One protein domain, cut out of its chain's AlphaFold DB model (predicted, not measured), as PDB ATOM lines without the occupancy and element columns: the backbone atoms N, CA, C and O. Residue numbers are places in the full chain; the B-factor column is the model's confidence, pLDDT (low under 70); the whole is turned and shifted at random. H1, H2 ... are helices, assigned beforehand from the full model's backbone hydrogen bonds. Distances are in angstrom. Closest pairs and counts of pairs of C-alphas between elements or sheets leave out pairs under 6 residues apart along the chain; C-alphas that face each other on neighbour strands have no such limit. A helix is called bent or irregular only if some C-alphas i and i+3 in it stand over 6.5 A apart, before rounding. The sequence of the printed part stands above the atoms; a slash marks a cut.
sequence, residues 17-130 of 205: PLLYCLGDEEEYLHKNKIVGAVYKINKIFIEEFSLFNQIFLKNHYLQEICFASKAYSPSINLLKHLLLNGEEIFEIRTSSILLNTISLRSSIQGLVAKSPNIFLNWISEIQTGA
ATOM      1  N   PRO A  17      32.120 139.768  16.602       92.12
ATOM      2  CA  PRO A  17      32.765 140.229  17.830       92.12
ATOM      3  C   PRO A  17      33.667 139.175  18.482       92.12
ATOM      4  O   PRO A  17      34.657 139.523  19.122       92.12
ATOM      5  N   LEU A  18      33.358 137.886  18.296       94.31
ATOM      6  CA  LEU A  18      34.199 136.801  18.792       94.31
ATOM      7  C   LEU A  18      35.553 136.762  18.076       94.31
ATOM      8  O   LEU A  18      36.574 136.608  18.735       94.31
ATOM      9  N   LEU A  19      35.582 136.937  16.750       94.00
ATOM     10  CA  LEU A  19      36.840 136.955  15.992       94.00
ATOM     11  C   LEU A  19      37.728 138.131  16.397       94.00
ATOM     12  O   LEU A  19      38.941 137.972  16.465       94.00
ATOM     13  N   TYR A  20      37.133 139.285  16.706       93.62
ATOM     14  CA  TYR A  20      37.880 140.419  17.247       93.62
ATOM     15  C   TYR A  20      38.524 140.063  18.596       93.62
ATOM     16  O   TYR A  20      39.725 140.217  18.775       93.62
ATOM     17  N   CYS A  21      37.744 139.484  19.508       95.25
ATOM     18  CA  CYS A  21      38.208 139.025  20.818       95.25
ATOM     19  C   CYS A  21      39.323 137.958  20.747       95.25
ATOM     20  O   CYS A  21      40.313 138.053  21.470       95.25
ATOM     21  N   LEU A  22      39.207 136.972  19.850       96.25
ATOM     22  CA  LEU A  22      40.260 135.974  19.612       96.25
ATOM     23  C   LEU A  22      41.496 136.588  18.930       96.25
ATOM     24  O   LEU A  22      42.626 136.179  19.192       96.25
ATOM     25  N   GLY A  23      41.294 137.593  18.074       96.19
ATOM     26  CA  GLY A  23      42.367 138.365  17.450       96.19
ATOM     27  C   GLY A  23      43.169 139.185  18.461       96.19
ATOM     28  O   GLY A  23      44.396 139.177  18.409       96.19
ATOM     29  N   ASP A  24      42.497 139.821  19.422       95.88
ATOM     30  CA  ASP A  24      43.144 140.518  20.539       95.88
ATOM     31  C   ASP A  24      43.958 139.544  21.410       95.88
ATOM     32  O   ASP A  24      45.085 139.853  21.812       95.88
ATOM     33  N   GLU A  25      43.431 138.339  21.673       97.00
ATOM     34  CA  GLU A  25      44.192 137.278  22.343       97.00
ATOM     35  C   GLU A  25      45.425 136.872  21.522       97.00
ATOM     36  O   GLU A  25      46.521 136.801  22.078       97.00
ATOM     37  N   GLU A  26      45.288 136.666  20.210       97.62
ATOM     38  CA  GLU A  26      46.404 136.304  19.319       97.62
ATOM     39  C   GLU A  26      47.492 137.376  19.340       97.62
ATOM     40  O   GLU A  26      48.675 137.072  19.504       97.62
ATOM     41  N   GLU A  27      47.100 138.648  19.238       97.25
ATOM     42  CA  GLU A  27      48.024 139.774  19.284       97.25
ATOM     43  C   GLU A  27      48.769 139.827  20.626       97.25
ATOM     44  O   GLU A  27      49.996 139.980  20.656       97.25
ATOM     45  N   TYR A  28      48.053 139.650  21.741       96.62
ATOM     46  CA  TYR A  28      48.652 139.583  23.071       96.62
ATOM     47  C   TYR A  28      49.649 138.422  23.188       96.62
ATOM     48  O   TYR A  28      50.781 138.630  23.641       96.62
ATOM     49  N   LEU A  29      49.266 137.214  22.768       96.62
ATOM     50  CA  LEU A  29      50.129 136.032  22.821       96.62
ATOM     51  C   LEU A  29      51.396 136.243  21.983       96.62
ATOM     52  O   LEU A  29      52.503 135.992  22.465       96.62
ATOM     53  N   HIS A  30      51.256 136.793  20.776       95.31
ATOM     54  CA  HIS A  30      52.376 137.111  19.895       95.31
ATOM     55  C   HIS A  30      53.324 138.158  20.480       95.31
ATOM     56  O   HIS A  30      54.537 137.926  20.524       95.31
ATOM     57  N   LYS A  31      52.799 139.294  20.957       97.00
ATOM     58  CA  LYS A  31      53.610 140.375  21.549       97.00
ATOM     59  C   LYS A  31      54.417 139.883  22.751       97.00
ATOM     60  O   LYS A  31      55.576 140.259  22.906       97.00
ATOM     61  N   ASN A  32      53.828 139.004  23.560       96.38
ATOM     62  CA  ASN A  32      54.463 138.439  24.752       96.38
ATOM     63  C   ASN A  32      55.253 137.146  24.479       96.38
ATOM     64  O   ASN A  32      55.800 136.567  25.415       96.38
ATOM     65  N   LYS A  33      55.341 136.698  23.216       94.12
ATOM     66  CA  LYS A  33      56.012 135.450  22.804       94.12
ATOM     67  C   LYS A  33      55.507 134.218  23.567       94.12
ATOM     68  O   LYS A  33      56.268 133.285  23.827       94.12
ATOM     69  N   ILE A  34      54.228 134.222  23.935       90.25
ATOM     70  CA  ILE A  34      53.580 133.092  24.593       90.25
ATOM     71  C   ILE A  34      53.319 132.030  23.526       90.25
ATOM     72  O   ILE A  34      52.639 132.277  22.534       90.25
ATOM     73  N   VAL A  35      53.873 130.842  23.741       88.12
ATOM     74  CA  VAL A  35      53.723 129.672  22.868       88.12
ATOM     75  C   VAL A  35      53.096 128.513  23.642       88.12
ATOM     76  O   VAL A  35      52.992 128.552  24.867       88.12
ATOM     77  N   GLY A  36      52.692 127.458  22.934       90.56
ATOM     78  CA  GLY A  36      52.192 126.224  23.544       90.56
ATOM     79  C   GLY A  36      50.670 126.116  23.532       90.56
ATOM     80  O   GLY A  36      50.021 126.523  22.570       90.56
ATOM     81  N   ALA A  37      50.112 125.519  24.584       94.44
ATOM     82  CA  ALA A  37      48.740 125.014  24.588       94.44
ATOM     83  C   ALA A  37      47.669 126.095  24.333       94.44
ATOM     84  O   ALA A  37      46.766 125.876  23.530       94.44
ATOM     85  N   VAL A  38      47.790 127.268  24.969       94.94
ATOM     86  CA  VAL A  38      46.837 128.383  24.787       94.94
ATOM     87  C   VAL A  38      46.916 128.947  23.368       94.94
ATOM     88  O   VAL A  38      45.900 129.083  22.698       94.94
ATOM     89  N   TYR A  39      48.135 129.184  22.876       95.50
ATOM     90  CA  TYR A  39      48.372 129.670  21.516       95.50
ATOM     91  C   TYR A  39      47.781 128.743  20.447       95.50
ATOM     92  O   TYR A  39      47.136 129.195  19.505       95.50
ATOM     93  N   LYS A  40      47.949 127.428  20.618       95.12
ATOM     94  CA  LYS A  40      47.397 126.430  19.695       95.12
ATOM     95  C   LYS A  40      45.868 126.415  19.693       95.12
ATOM     96  O   LYS A  40      45.291 126.373  18.611       95.12
ATOM     97  N   ILE A  41      45.216 126.479  20.860       96.75
ATOM     98  CA  ILE A  41      43.747 126.592  20.899       96.75
ATOM     99  C   ILE A  41      43.291 127.865  20.188       96.75
ATOM    100  O   ILE A  41      42.359 127.799  19.390       96.75
ATOM    101  N   ASN A  42      43.912 129.010  20.482       97.62
ATOM    102  CA  ASN A  42      43.471 130.276  19.910       97.62
ATOM    103  C   ASN A  42      43.496 130.234  18.377       97.62
ATOM    104  O   ASN A  42      42.505 130.576  17.732       97.62
ATOM    105  N   LYS A  43      44.571 129.689  17.797       96.12
ATOM    106  CA  LYS A  43      44.659 129.454  16.352       96.12
ATOM    107  C   LYS A  43      43.559 128.560  15.806       96.12
ATOM    108  O   LYS A  43      42.939 128.936  14.818       96.12
ATOM    109  N   ILE A  44      43.286 127.429  16.461       95.62
ATOM    110  CA  ILE A  44      42.203 126.524  16.048       95.62
ATOM    111  C   ILE A  44      40.876 127.286  15.980       95.62
ATOM    112  O   ILE A  44      40.152 127.172  14.995       95.62
ATOM    113  N   PHE A  45      40.552 128.101  16.988       96.06
ATOM    114  CA  PHE A  45      39.300 128.853  16.962       96.06
ATOM    115  C   PHE A  45      39.295 129.986  15.942       96.06
ATOM    116  O   PHE A  45      38.281 130.172  15.276       96.06
ATOM    117  N   ILE A  46      40.396 130.712  15.754       95.44
ATOM    118  CA  ILE A  46      40.477 131.712  14.681       95.44
ATOM    119  C   ILE A  46      40.230 131.047  13.325       95.44
ATOM    120  O   ILE A  46      39.436 131.562  12.541       95.44
ATOM    121  N   GLU A  47      40.849 129.897  13.059       92.75
ATOM    122  CA  GLU A  47      40.668 129.141  11.818       92.75
ATOM    123  C   GLU A  47      39.212 128.687  11.641       92.75
ATOM    124  O   GLU A  47      38.602 128.983  10.613       92.75
ATOM    125  N   GLU A  48      38.617 128.047  12.653       90.19
ATOM    126  CA  GLU A  48      37.230 127.568  12.590       90.19
ATOM    127  C   GLU A  48      36.232 128.724  12.398       90.19
ATOM    128  O   GLU A  48      35.354 128.645  11.542       90.19
ATOM    129  N   PHE A  49      36.369 129.835  13.127       89.81
ATOM    130  CA  PHE A  49      35.420 130.954  13.039       89.81
ATOM    131  C   PHE A  49      35.652 131.870  11.830       89.81
ATOM    132  O   PHE A  49      34.706 132.518  11.376       89.81
ATOM    133  N   SER A  50      36.857 131.892  11.254       88.25
ATOM    134  CA  SER A  50      37.129 132.631  10.010       88.25
ATOM    135  C   SER A  50      36.403 132.021   8.810       88.25
ATOM    136  O   SER A  50      36.025 132.744   7.888       88.25
ATOM    137  N   LEU A  51      36.157 130.706   8.832       81.00
ATOM    138  CA  LEU A  51      35.377 130.012   7.803       81.00
ATOM    139  C   LEU A  51      33.872 130.314   7.897       81.00
ATOM    140  O   LEU A  51      33.156 130.194   6.903       81.00
ATOM    141  N   PHE A  52      33.388 130.736   9.071       77.62
ATOM    142  CA  PHE A  52      31.965 130.919   9.358       77.62
ATOM    143  C   PHE A  52      31.677 132.273  10.025       77.62
ATOM    144  O   PHE A  52      31.194 132.349  11.156       77.62
ATOM    145  N   ASN A  53      31.903 133.370   9.295       72.62
ATOM    146  CA  ASN A  53      31.688 134.743   9.785       72.62
ATOM    147  C   ASN A  53      30.245 135.058  10.250       72.62
ATOM    148  O   ASN A  53      30.023 136.029  10.964       72.62
ATOM    149  N   GLN A  54      29.282 134.224   9.866       80.31
ATOM    150  CA  GLN A  54      27.857 134.312  10.194       80.31
ATOM    151  C   GLN A  54      27.458 133.624  11.515       80.31
ATOM    152  O   GLN A  54      26.289 133.677  11.898       80.31
ATOM    153  N   ILE A  55      28.393 132.961  12.207       86.69
ATOM    154  CA  ILE A  55      28.139 132.335  13.510       86.69
ATOM    155  C   ILE A  55      28.357 133.365  14.618       86.69
ATOM    156  O   ILE A  55      29.490 133.731  14.918       86.69
ATOM    157  N   PHE A  56      27.282 133.789  15.278       90.12
ATOM    158  CA  PHE A  56      27.346 134.723  16.403       90.12
ATOM    159  C   PHE A  56      27.062 134.009  17.723       90.12
ATOM    160  O   PHE A  56      26.246 133.088  17.780       90.12
ATOM    161  N   LEU A  57      27.720 134.449  18.796       93.69
ATOM    162  CA  LEU A  57      27.406 134.024  20.159       93.69
ATOM    163  C   LEU A  57      26.291 134.890  20.744       93.69
ATOM    164  O   LEU A  57      26.227 136.084  20.452       93.69
ATOM    165  N   LYS A  58      25.465 134.319  21.629       95.62
ATOM    166  CA  LYS A  58      24.532 135.110  22.444       95.62
ATOM    167  C   LYS A  58      25.349 136.086  23.290       95.62
ATOM    168  O   LYS A  58      26.357 135.704  23.887       95.62
ATOM    169  N   ASN A  59      24.885 137.331  23.391       94.38
ATOM    170  CA  ASN A  59      25.657 138.412  24.013       94.38
ATOM    171  C   ASN A  59      26.186 138.084  25.427       94.38
ATOM    172  O   ASN A  59      27.326 138.410  25.734       94.38
ATOM    173  N   HIS A  60      25.412 137.407  26.284       95.69
ATOM    174  CA  HIS A  60      25.885 137.055  27.632       95.69
ATOM    175  C   HIS A  60      27.091 136.099  27.611       95.69
ATOM    176  O   HIS A  60      28.061 136.354  28.317       95.69
ATOM    177  N   TYR A  61      27.095 135.076  26.747       96.56
ATOM    178  CA  TYR A  61      28.252 134.187  26.590       96.56
ATOM    179  C   TYR A  61      29.449 134.910  25.981       96.56
ATOM    180  O   TYR A  61      30.571 134.700  26.429       96.56
ATOM    181  N   LEU A  62      29.231 135.798  25.002       95.88
ATOM    182  CA  LEU A  62      30.308 136.627  24.455       95.88
ATOM    183  C   LEU A  62      30.991 137.441  25.565       95.88
ATOM    184  O   LEU A  62      32.218 137.484  25.634       95.88
ATOM    185  N   GLN A  63      30.204 138.050  26.456       95.44
ATOM    186  CA  GLN A  63      30.734 138.813  27.588       95.44
ATOM    187  C   GLN A  63      31.497 137.930  28.582       95.44
ATOM    188  O   GLN A  63      32.588 138.298  29.025       95.44
ATOM    189  N   GLU A  64      30.956 136.755  28.910       94.94
ATOM    190  CA  GLU A  64      31.606 135.798  29.810       94.94
ATOM    191  C   GLU A  64      32.945 135.292  29.260       94.94
ATOM    192  O   GLU A  64      33.938 135.254  29.993       94.94
ATOM    193  N   ILE A  65      32.978 134.969  27.965       96.06
ATOM    194  CA  ILE A  65      34.149 134.434  27.267       96.06
ATOM    195  C   ILE A  65      35.247 135.490  27.135       96.06
ATOM    196  O   ILE A  65      36.402 135.204  27.458       96.06
ATOM    197  N   CYS A  66      34.896 136.695  26.681       95.06
ATOM    198  CA  CYS A  66      35.875 137.704  26.279       95.06
ATOM    199  C   CYS A  66      36.292 138.664  27.395       95.06
ATOM    200  O   CYS A  66      37.421 139.150  27.375       95.06
ATOM    201  N   PHE A  67      35.414 138.961  28.361       90.19
ATOM    202  CA  PHE A  67      35.635 140.096  29.268       90.19
ATOM    203  C   PHE A  67      35.497 139.762  30.759       90.19
ATOM    204  O   PHE A  67      36.180 140.377  31.580       90.19
ATOM    205  N   ALA A  68      34.638 138.812  31.146       81.44
ATOM    206  CA  ALA A  68      34.318 138.598  32.562       81.44
ATOM    207  C   ALA A  68      35.336 137.720  33.313       81.44
ATOM    208  O   ALA A  68      35.663 137.982  34.474       81.44
ATOM    209  N   SER A  69      35.833 136.654  32.681       73.31
ATOM    210  CA  SER A  69      36.670 135.652  33.348       73.31
ATOM    211  C   SER A  69      38.159 135.937  33.150       73.31
ATOM    212  O   SER A  69      38.707 135.694  32.083       73.31
ATOM    213  N   LYS A  70      38.852 136.376  34.212       78.88
ATOM    214  CA  LYS A  70      40.331 136.459  34.233       78.88
ATOM    215  C   LYS A  70      41.020 135.120  34.507       78.88
ATOM    216  O   LYS A  70      42.243 135.044  34.466       78.88
ATOM    217  N   ALA A  71      40.258 134.083  34.859       84.06
ATOM    218  CA  ALA A  71      40.826 132.787  35.225       84.06
ATOM    219  C   ALA A  71      41.401 132.040  34.013       84.06
ATOM    220  O   ALA A  71      42.262 131.183  34.179       84.06
ATOM    221  N   TYR A  72      40.909 132.362  32.820       92.12
ATOM    222  CA  TYR A  72      41.274 131.736  31.561       92.12
ATOM    223  C   TYR A  72      41.297 132.776  30.452       92.12
ATOM    224  O   TYR A  72      40.573 133.768  30.530       92.12
ATOM    225  N   SER A  73      42.106 132.536  29.422       94.56
ATOM    226  CA  SER A  73      42.077 133.359  28.219       94.56
ATOM    227  C   SER A  73      40.789 133.110  27.413       94.56
ATOM    228  O   SER A  73      40.124 132.084  27.630       94.56
ATOM    229  N   PRO A  74      40.407 134.029  26.508       96.88
ATOM    230  CA  PRO A  74      39.154 133.920  25.763       96.88
ATOM    231  C   PRO A  74      38.969 132.586  25.036       96.88
ATOM    232  O   PRO A  74      37.918 131.962  25.155       96.88
ATOM    233  N   SER A  75      40.001 132.086  24.369       97.19
ATOM    234  CA  SER A  75      39.977 130.826  23.633       97.19
ATOM    235  C   SER A  75      39.715 129.619  24.547       97.19
ATOM    236  O   SER A  75      38.922 128.734  24.220       97.19
ATOM    237  N   ILE A  76      40.272 129.612  25.762       97.19
ATOM    238  CA  ILE A  76      40.008 128.565  26.759       97.19
ATOM    239  C   ILE A  76      38.592 128.682  27.336       97.19
ATOM    240  O   ILE A  76      37.918 127.664  27.516       97.19
ATOM    241  N   ASN A  77      38.110 129.903  27.601       97.31
ATOM    242  CA  ASN A  77      36.721 130.104  28.025       97.31
ATOM    243  C   ASN A  77      35.743 129.648  26.933       97.31
ATOM    244  O   ASN A  77      34.755 128.986  27.244       97.31
ATOM    245  N   LEU A  78      36.027 129.939  25.662       97.44
ATOM    246  CA  LEU A  78      35.214 129.496  24.533       97.44
ATOM    247  C   LEU A  78      35.126 127.969  24.481       97.44
ATOM    248  O   LEU A  78      34.023 127.431  24.412       97.44
ATOM    249  N   LEU A  79      36.257 127.263  24.597       97.94
ATOM    250  CA  LEU A  79      36.261 125.800  24.670       97.94
ATOM    251  C   LEU A  79      35.429 125.285  25.849       97.94
ATOM    252  O   LEU A  79      34.634 124.360  25.686       97.94
ATOM    253  N   LYS A  80      35.578 125.893  27.031       97.62
ATOM    254  CA  LYS A  80      34.786 125.535  28.213       97.62
ATOM    255  C   LYS A  80      33.285 125.667  27.932       97.62
ATOM    256  O   LYS A  80      32.534 124.739  28.218       97.62
ATOM    257  N   HIS A  81      32.850 126.789  27.368       97.38
ATOM    258  CA  HIS A  81      31.439 127.028  27.068       97.38
ATOM    259  C   HIS A  81      30.908 126.121  25.949       97.38
ATOM    260  O   HIS A  81      29.786 125.634  26.055       97.38
ATOM    261  N   LEU A  82      31.716 125.797  24.933       97.00
ATOM    262  CA  LEU A  82      31.353 124.802  23.918       97.00
ATOM    263  C   LEU A  82      31.072 123.428  24.537       97.00
ATOM    264  O   LEU A  82      30.076 122.799  24.192       97.00
ATOM    265  N   LEU A  83      31.903 122.986  25.482       97.06
ATOM    266  CA  LEU A  83      31.736 121.687  26.138       97.06
ATOM    267  C   LEU A  83      30.583 121.659  27.149       97.06
ATOM    268  O   LEU A  83      29.933 120.631  27.303       97.06
ATOM    269  N   LEU A  84      30.345 122.761  27.867       96.69
ATOM    270  CA  LEU A  84      29.320 122.813  28.917       96.69
ATOM    271  C   LEU A  84      27.925 123.143  28.388       96.69
ATOM    272  O   LEU A  84      26.932 122.657  28.928       96.69
ATOM    273  N   ASN A  85      27.845 124.003  27.376       96.62
ATOM    274  CA  ASN A  85      26.591 124.578  26.899       96.62
ATOM    275  C   ASN A  85      26.272 124.176  25.447       96.62
ATOM    276  O   ASN A  85      25.118 124.270  25.034       96.62
ATOM    277  N   GLY A  86      27.246 123.690  24.669       95.44
ATOM    278  CA  GLY A  86      27.014 123.179  23.316       95.44
ATOM    279  C   GLY A  86      26.424 124.225  22.370       95.44
ATOM    280  O   GLY A  86      26.889 125.361  22.308       95.44
ATOM    281  N   GLU A  87      25.377 123.846  21.628       94.62
ATOM    282  CA  GLU A  87      24.698 124.734  20.669       94.62
ATOM    283  C   GLU A  87      24.047 125.960  21.344       94.62
ATOM    284  O   GLU A  87      23.823 126.980  20.689       94.62
ATOM    285  N   GLU A  88      23.775 125.904  22.655       95.38
ATOM    286  CA  GLU A  88      23.067 126.968  23.374       95.38
ATOM    287  C   GLU A  88      23.839 128.283  23.446       95.38
ATOM    288  O   GLU A  88      23.241 129.315  23.759       95.38
ATOM    289  N   ILE A  89      25.141 128.284  23.156       96.25
ATOM    290  CA  ILE A  89      25.929 129.518  23.187       96.25
ATOM    291  C   ILE A  89      25.711 130.405  21.964       96.25
ATOM    292  O   ILE A  89      26.071 131.580  21.995       96.25
ATOM    293  N   PHE A  90      25.104 129.870  20.903       94.62
ATOM    294  CA  PHE A  90      24.996 130.530  19.607       94.62
ATOM    295  C   PHE A  90      23.651 131.237  19.397       94.62
ATOM    296  O   PHE A  90      22.600 130.810  19.880       94.62
ATOM    297  N   GLU A  91      23.675 132.326  18.628       89.88
ATOM    298  CA  GLU A  91      22.482 132.983  18.094       89.88
ATOM    299  C   GLU A  91      22.078 132.335  16.767       89.88
ATOM    300  O   GLU A  91      22.632 132.637  15.711       89.88
ATOM    301  N   ILE A  92      21.057 131.478  16.794       81.19
ATOM    302  CA  ILE A  92      20.443 130.960  15.567       81.19
ATOM    303  C   ILE A  92      19.322 131.917  15.165       81.19
ATOM    304  O   ILE A  92      18.168 131.764  15.567       81.19
ATOM    305  N   ARG A  93      19.661 132.941  14.378       69.75
ATOM    306  CA  ARG A  93      18.651 133.831  13.795       69.75
ATOM    307  C   ARG A  93      17.985 133.114  12.629       69.75
ATOM    308  O   ARG A  93      18.630 132.796  11.634       69.75
ATOM    309  N   THR A  94      16.691 132.846  12.753       62.25
ATOM    310  CA  THR A  94      15.907 132.250  11.672       62.25
ATOM    311  C   THR A  94      15.815 133.268  10.538       62.25
ATOM    312  O   THR A  94      15.123 134.277  10.655       62.25
ATOM    313  N   SER A  95      16.559 133.048   9.453       62.25
ATOM    314  CA  SER A  95      16.394 133.862   8.247       62.25
ATOM    315  C   SER A  95      15.123 133.432   7.507       62.25
ATOM    316  O   SER A  95      14.668 132.296   7.658       62.25
ATOM    317  N   SER A  96      14.569 134.310   6.667       58.16
ATOM    318  CA  SER A  96      13.432 133.984   5.789       58.16
ATOM    319  C   SER A  96      13.734 132.847   4.800       58.16
ATOM    320  O   SER A  96      12.812 132.273   4.225       58.16
ATOM    321  N   ILE A  97      15.012 132.488   4.621       70.31
ATOM    322  CA  ILE A  97      15.472 131.417   3.738       70.31
ATOM    323  C   ILE A  97      15.852 130.200   4.589       70.31
ATOM    324  O   ILE A  97      16.907 130.153   5.224       70.31
ATOM    325  N   LEU A  98      14.996 129.175   4.562       70.38
ATOM    326  CA  LEU A  98      15.151 127.933   5.330       70.38
ATOM    327  C   LEU A  98      16.528 127.263   5.138       70.38
ATOM    328  O   LEU A  98      17.117 126.780   6.105       70.38
ATOM    329  N   LEU A  99      17.066 127.276   3.913       68.19
ATOM    330  CA  LEU A  99      18.352 126.650   3.574       68.19
ATOM    331  C   LEU A  99      19.541 127.265   4.328       68.19
ATOM    332  O   LEU A  99      20.414 126.531   4.793       68.19
ATOM    333  N   ASN A 100      19.552 128.588   4.517       73.44
ATOM    334  CA  ASN A 100      20.631 129.273   5.235       73.44
ATOM    335  C   ASN A 100      20.621 128.901   6.721       73.44
ATOM    336  O   ASN A 100      21.668 128.650   7.313       73.44
ATOM    337  N   THR A 101      19.427 128.788   7.307       76.88
ATOM    338  CA  THR A 101      19.253 128.372   8.704       76.88
ATOM    339  C   THR A 101      19.730 126.930   8.926       76.88
ATOM    340  O   THR A 101      20.386 126.651   9.929       76.88
ATOM    341  N   ILE A 102      19.455 126.017   7.986       82.12
ATOM    342  CA  ILE A 102      19.918 124.619   8.062       82.12
ATOM    343  C   ILE A 102      21.448 124.541   7.965       82.12
ATOM    344  O   ILE A 102      22.079 123.876   8.785       82.12
ATOM    345  N   SER A 103      22.048 125.240   6.997       84.69
ATOM    346  CA  SER A 103      23.505 125.258   6.810       84.69
ATOM    347  C   SER A 103      24.238 125.835   8.028       84.69
ATOM    348  O   SER A 103      25.214 125.243   8.500       84.69
ATOM    349  N   LEU A 104      23.727 126.933   8.595       85.69
ATOM    350  CA  LEU A 104      24.265 127.534   9.815       85.69
ATOM    351  C   LEU A 104      24.220 126.552  10.989       85.69
ATOM    352  O   LEU A 104      25.228 126.346  11.663       85.69
ATOM    353  N   ARG A 105      23.067 125.907  11.208       88.94
ATOM    354  CA  ARG A 105      22.905 124.930  12.288       88.94
ATOM    355  C   ARG A 105      23.846 123.740  12.128       88.94
ATOM    356  O   ARG A 105      24.474 123.344  13.099       88.94
ATOM    357  N   SER A 106      23.987 123.210  10.913       90.00
ATOM    358  CA  SER A 106      24.925 122.117  10.632       90.00
ATOM    359  C   SER A 106      26.378 122.520  10.906       90.00
ATOM    360  O   SER A 106      27.135 121.725  11.457       90.00
ATOM    361  N   SER A 107      26.754 123.764  10.598       89.62
ATOM    362  CA  SER A 107      28.096 124.290  10.889       89.62
ATOM    363  C   SER A 107      28.339 124.405  12.399       89.62
ATOM    364  O   SER A 107      29.369 123.949  12.894       89.62
ATOM    365  N   ILE A 108      27.361 124.932  13.146       92.62
ATOM    366  CA  ILE A 108      27.396 124.996  14.617       92.62
ATOM    367  C   ILE A 108      27.510 123.590  15.217       92.62
ATOM    368  O   ILE A 108      28.353 123.352  16.078       92.62
ATOM    369  N   GLN A 109      26.709 122.643  14.731       93.12
ATOM    370  CA  GLN A 109      26.752 121.246  15.164       93.12
ATOM    371  C   GLN A 109      28.110 120.605  14.907       93.12
ATOM    372  O   GLN A 109      28.648 119.944  15.793       93.12
ATOM    373  N   GLY A 110      28.689 120.843  13.730       91.88
ATOM    374  CA  GLY A 110      30.035 120.389  13.400       91.88
ATOM    375  C   GLY A 110      31.081 120.945  14.365       91.88
ATOM    376  O   GLY A 110      31.918 120.194  14.859       91.88
ATOM    377  N   LEU A 111      31.007 122.237  14.694       92.56
ATOM    378  CA  LEU A 111      31.921 122.868  15.647       92.56
ATOM    379  C   LEU A 111      31.766 122.303  17.069       92.56
ATOM    380  O   LEU A 111      32.759 121.952  17.706       92.56
ATOM    381  N   VAL A 112      30.531 122.168  17.559       94.00
ATOM    382  CA  VAL A 112      30.251 121.584  18.882       94.00
ATOM    383  C   VAL A 112      30.745 120.137  18.942       94.00
ATOM    384  O   VAL A 112      31.427 119.771  19.899       94.00
ATOM    385  N   ALA A 113      30.503 119.339  17.901       92.12
ATOM    386  CA  ALA A 113      30.967 117.954  17.811       92.12
ATOM    387  C   ALA A 113      32.500 117.824  17.766       92.12
ATOM    388  O   ALA A 113      33.042 116.821  18.226       92.12
ATOM    389  N   LYS A 114      33.221 118.834  17.260       92.12
ATOM    390  CA  LYS A 114      34.693 118.881  17.303       92.12
ATOM    391  C   LYS A 114      35.246 119.249  18.683       92.12
ATOM    392  O   LYS A 114      36.397 118.921  18.971       92.12
ATOM    393  N   SER A 115      34.472 119.926  19.535       94.69
ATOM    394  CA  SER A 115      34.980 120.487  20.797       94.69
ATOM    395  C   SER A 115      35.610 119.463  21.765       94.69
ATOM    396  O   SER A 115      36.659 119.793  22.326       94.69
ATOM    397  N   PRO A 116      35.121 118.208  21.902       94.12
ATOM    398  CA  PRO A 116      35.823 117.163  22.656       94.12
ATOM    399  C   PRO A 116      37.251 116.906  22.164       94.12
ATOM    400  O   PRO A 116      38.183 116.826  22.963       94.12
ATOM    401  N   ASN A 117      37.451 116.841  20.846       92.50
ATOM    402  CA  ASN A 117      38.767 116.599  20.255       92.50
ATOM    403  C   ASN A 117      39.695 117.804  20.430       92.50
ATOM    404  O   ASN A 117      40.876 117.631  20.727       92.50
ATOM    405  N   ILE A 118      39.166 119.028  20.320       95.44
ATOM    406  CA  ILE A 118      39.928 120.251  20.620       95.44
ATOM    407  C   ILE A 118      40.411 120.220  22.078       95.44
ATOM    408  O   ILE A 118      41.575 120.515  22.352       95.44
ATOM    409  N   PHE A 119      39.553 119.792  23.005       96.75
ATOM    410  CA  PHE A 119      39.913 119.630  24.410       96.75
ATOM    411  C   PHE A 119      40.975 118.559  24.640       96.75
ATOM    412  O   PHE A 119      41.955 118.824  25.333       96.75
ATOM    413  N   LEU A 120      40.837 117.377  24.039       94.06
ATOM    414  CA  LEU A 120      41.848 116.323  24.149       94.06
ATOM    415  C   LEU A 120      43.208 116.772  23.610       94.06
ATOM    416  O   LEU A 120      44.231 116.548  24.259       94.06
ATOM    417  N   ASN A 121      43.220 117.455  22.465       93.75
ATOM    418  CA  ASN A 121      44.438 118.023  21.897       93.75
ATOM    419  C   ASN A 121      45.065 119.038  22.854       93.75
ATOM    420  O   ASN A 121      46.265 118.996  23.103       93.75
ATOM    421  N   TRP A 122      44.261 119.905  23.459       95.75
ATOM    422  CA  TRP A 122      44.754 120.868  24.434       95.75
ATOM    423  C   TRP A 122      45.332 120.236  25.697       95.75
ATOM    424  O   TRP A 122      46.403 120.644  26.142       95.75
ATOM    425  N   ILE A 123      44.674 119.216  26.253       95.88
ATOM    426  CA  ILE A 123      45.209 118.466  27.396       95.88
ATOM    427  C   ILE A 123      46.542 117.806  27.029       95.88
ATOM    428  O   ILE A 123      47.491 117.881  27.811       95.88
ATOM    429  N   SER A 124      46.647 117.216  25.837       93.06
ATOM    430  CA  SER A 124      47.905 116.668  25.315       93.06
ATOM    431  C   SER A 124      48.998 117.733  25.227       93.06
ATOM    432  O   SER A 124      50.112 117.504  25.687       93.06
ATOM    433  N   GLU A 125      48.681 118.923  24.717       93.69
ATOM    434  CA  GLU A 125      49.623 120.042  24.646       93.69
ATOM    435  C   GLU A 125      50.079 120.509  26.032       93.69
ATOM    436  O   GLU A 125      51.274 120.705  26.248       93.69
ATOM    437  N   ILE A 126      49.170 120.615  27.004       94.38
ATOM    438  CA  ILE A 126      49.538 120.896  28.398       94.38
ATOM    439  C   ILE A 126      50.485 119.810  28.928       94.38
ATOM    440  O   ILE A 126      51.501 120.117  29.552       94.38
ATOM    441  N   GLN A 127      50.178 118.542  28.657       92.94
ATOM    442  CA  GLN A 127      50.955 117.395  29.119       92.94
ATOM    443  C   GLN A 127      52.388 117.387  28.559       92.94
ATOM    444  O   GLN A 127      53.286 116.906  29.250       92.94
ATOM    445  N   THR A 128      52.634 117.951  27.367       90.94
ATOM    446  CA  THR A 128      54.002 118.093  26.819       90.94
ATOM    447  C   THR A 128      54.892 119.020  27.648       90.94
ATOM    448  O   THR A 128      56.104 118.826  27.692       90.94
ATOM    449  N   GLY A 129      54.297 120.006  28.327       87.94
ATOM    450  CA  GLY A 129      54.999 120.912  29.237       87.94
ATOM    451  C   GLY A 129      55.119 120.384  30.669       87.94
ATOM    452  O   GLY A 129      55.716 121.051  31.515       87.94
ATOM    453  N   ALA A 130      54.540 119.219  30.973       91.69
ATOM    454  CA  ALA A 130      54.503 118.691  32.328       91.69
ATOM    455  C   ALA A 130      55.831 118.008  32.723       91.69
ATOM    456  O   ALA A 130      56.463 117.359  31.890       91.69
TER     457      ALA A 130
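What this domain is: This is residues 17 to 130 of the 205 residues of an uncharacterized protein of Bdellovibrionales bacterium RIFOXYC1_FULL_37_79 (UniProt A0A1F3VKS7). Two helical hairpins, H1 with H2 and H3 with H4, pack on each other, and a long bent helix, H5, runs past them on the side of H2 and H4, away from H1 and H3. H5 makes the long axis, and residues 95 to 100, of which 98 to 100 belong to H5, stick out at one end. The printed part has 114 residues with five named helices in the order H1 to H5 and no named strand, an all-helix domain. It is compact, with a radius of gyration of the C-alphas of 14.4 A and spans of 49 by 24 by 22 A.

Where its parts are: H1, residues 17 to 31, is 21.2 A long and begins at C-alpha 17 (32.765, 140.229, 17.830). H2, residues 37 to 50, is 20.1 A long. H3, residues 59 to 68, is 12.2 A long and only just irregular: C-alphas 65 and 68 are 6.7 A apart. H4, residues 74 to 89, begins at C-alpha 74 (39.154, 133.920, 25.763) and is 14.2 A long. It is irregular, with C-alphas 84 and 87 9.6 A apart, and has a kink of 83 degrees near residue 83. H5, residues 98 to 128, was assigned as one helix by its hydrogen bonds but is bent, with C-alphas 113 and 116 6.9 A apart. Its arms are H5a, residues 98 to 113, 22.5 A long, and H5b, residues 116 to 128, 18.7 A long, ending at C-alpha 128 (54.002, 118.093, 26.819).

How they stand to each other: H1, H2, H3, H4 and H5b form an up and down bundle, each running against the one before it in the chain. H4 is the hub. In its hairpin with H3, the closest C-alphas, of Cys 66 and Pro 74, are 5.0 A apart, at a shallow tilt of 21 degrees. H4 touches H2 with residues 75 to 76 alone, at a steep tilt of 51 degrees; the closest C-alphas, of Asn 42 and Ser 75, are 5.1 A apart. The hairpin of H1 and H2 has a tilt of 37 degrees, only just steep, and its closest C-alphas, of Leu 19 and Ile 46, are 6.5 A apart. H1 touches H3 with residues 17 to 21 alone, the closest C-alphas being those of Cys 21 and Cys 66, 6.1 A apart. H5b touches H2, opposite ways at a shallow tilt of 28 degrees; the closest C-alphas, of Ala 37 and Glu 125, are 5.1 A apart. H5a touches H4, the closest C-alphas being those of Gly 86 and Val 112, 5.7 A apart. Both arms are apart from H1 and H3. In H1, H2, H5a and H5b every O i to N i+4 pair is within hydrogen-bond range; in H3 5 of 6 are, in H4 9 of 12.

The domain as a whole: The C-alphas farthest apart, those of Ser 96 and Ala 130, are 51.2 A apart. The printed part has no cut, and no link is long. The mean pLDDT of the printed part is 90.7; residues 93 to 96 and residue 99 are under 70.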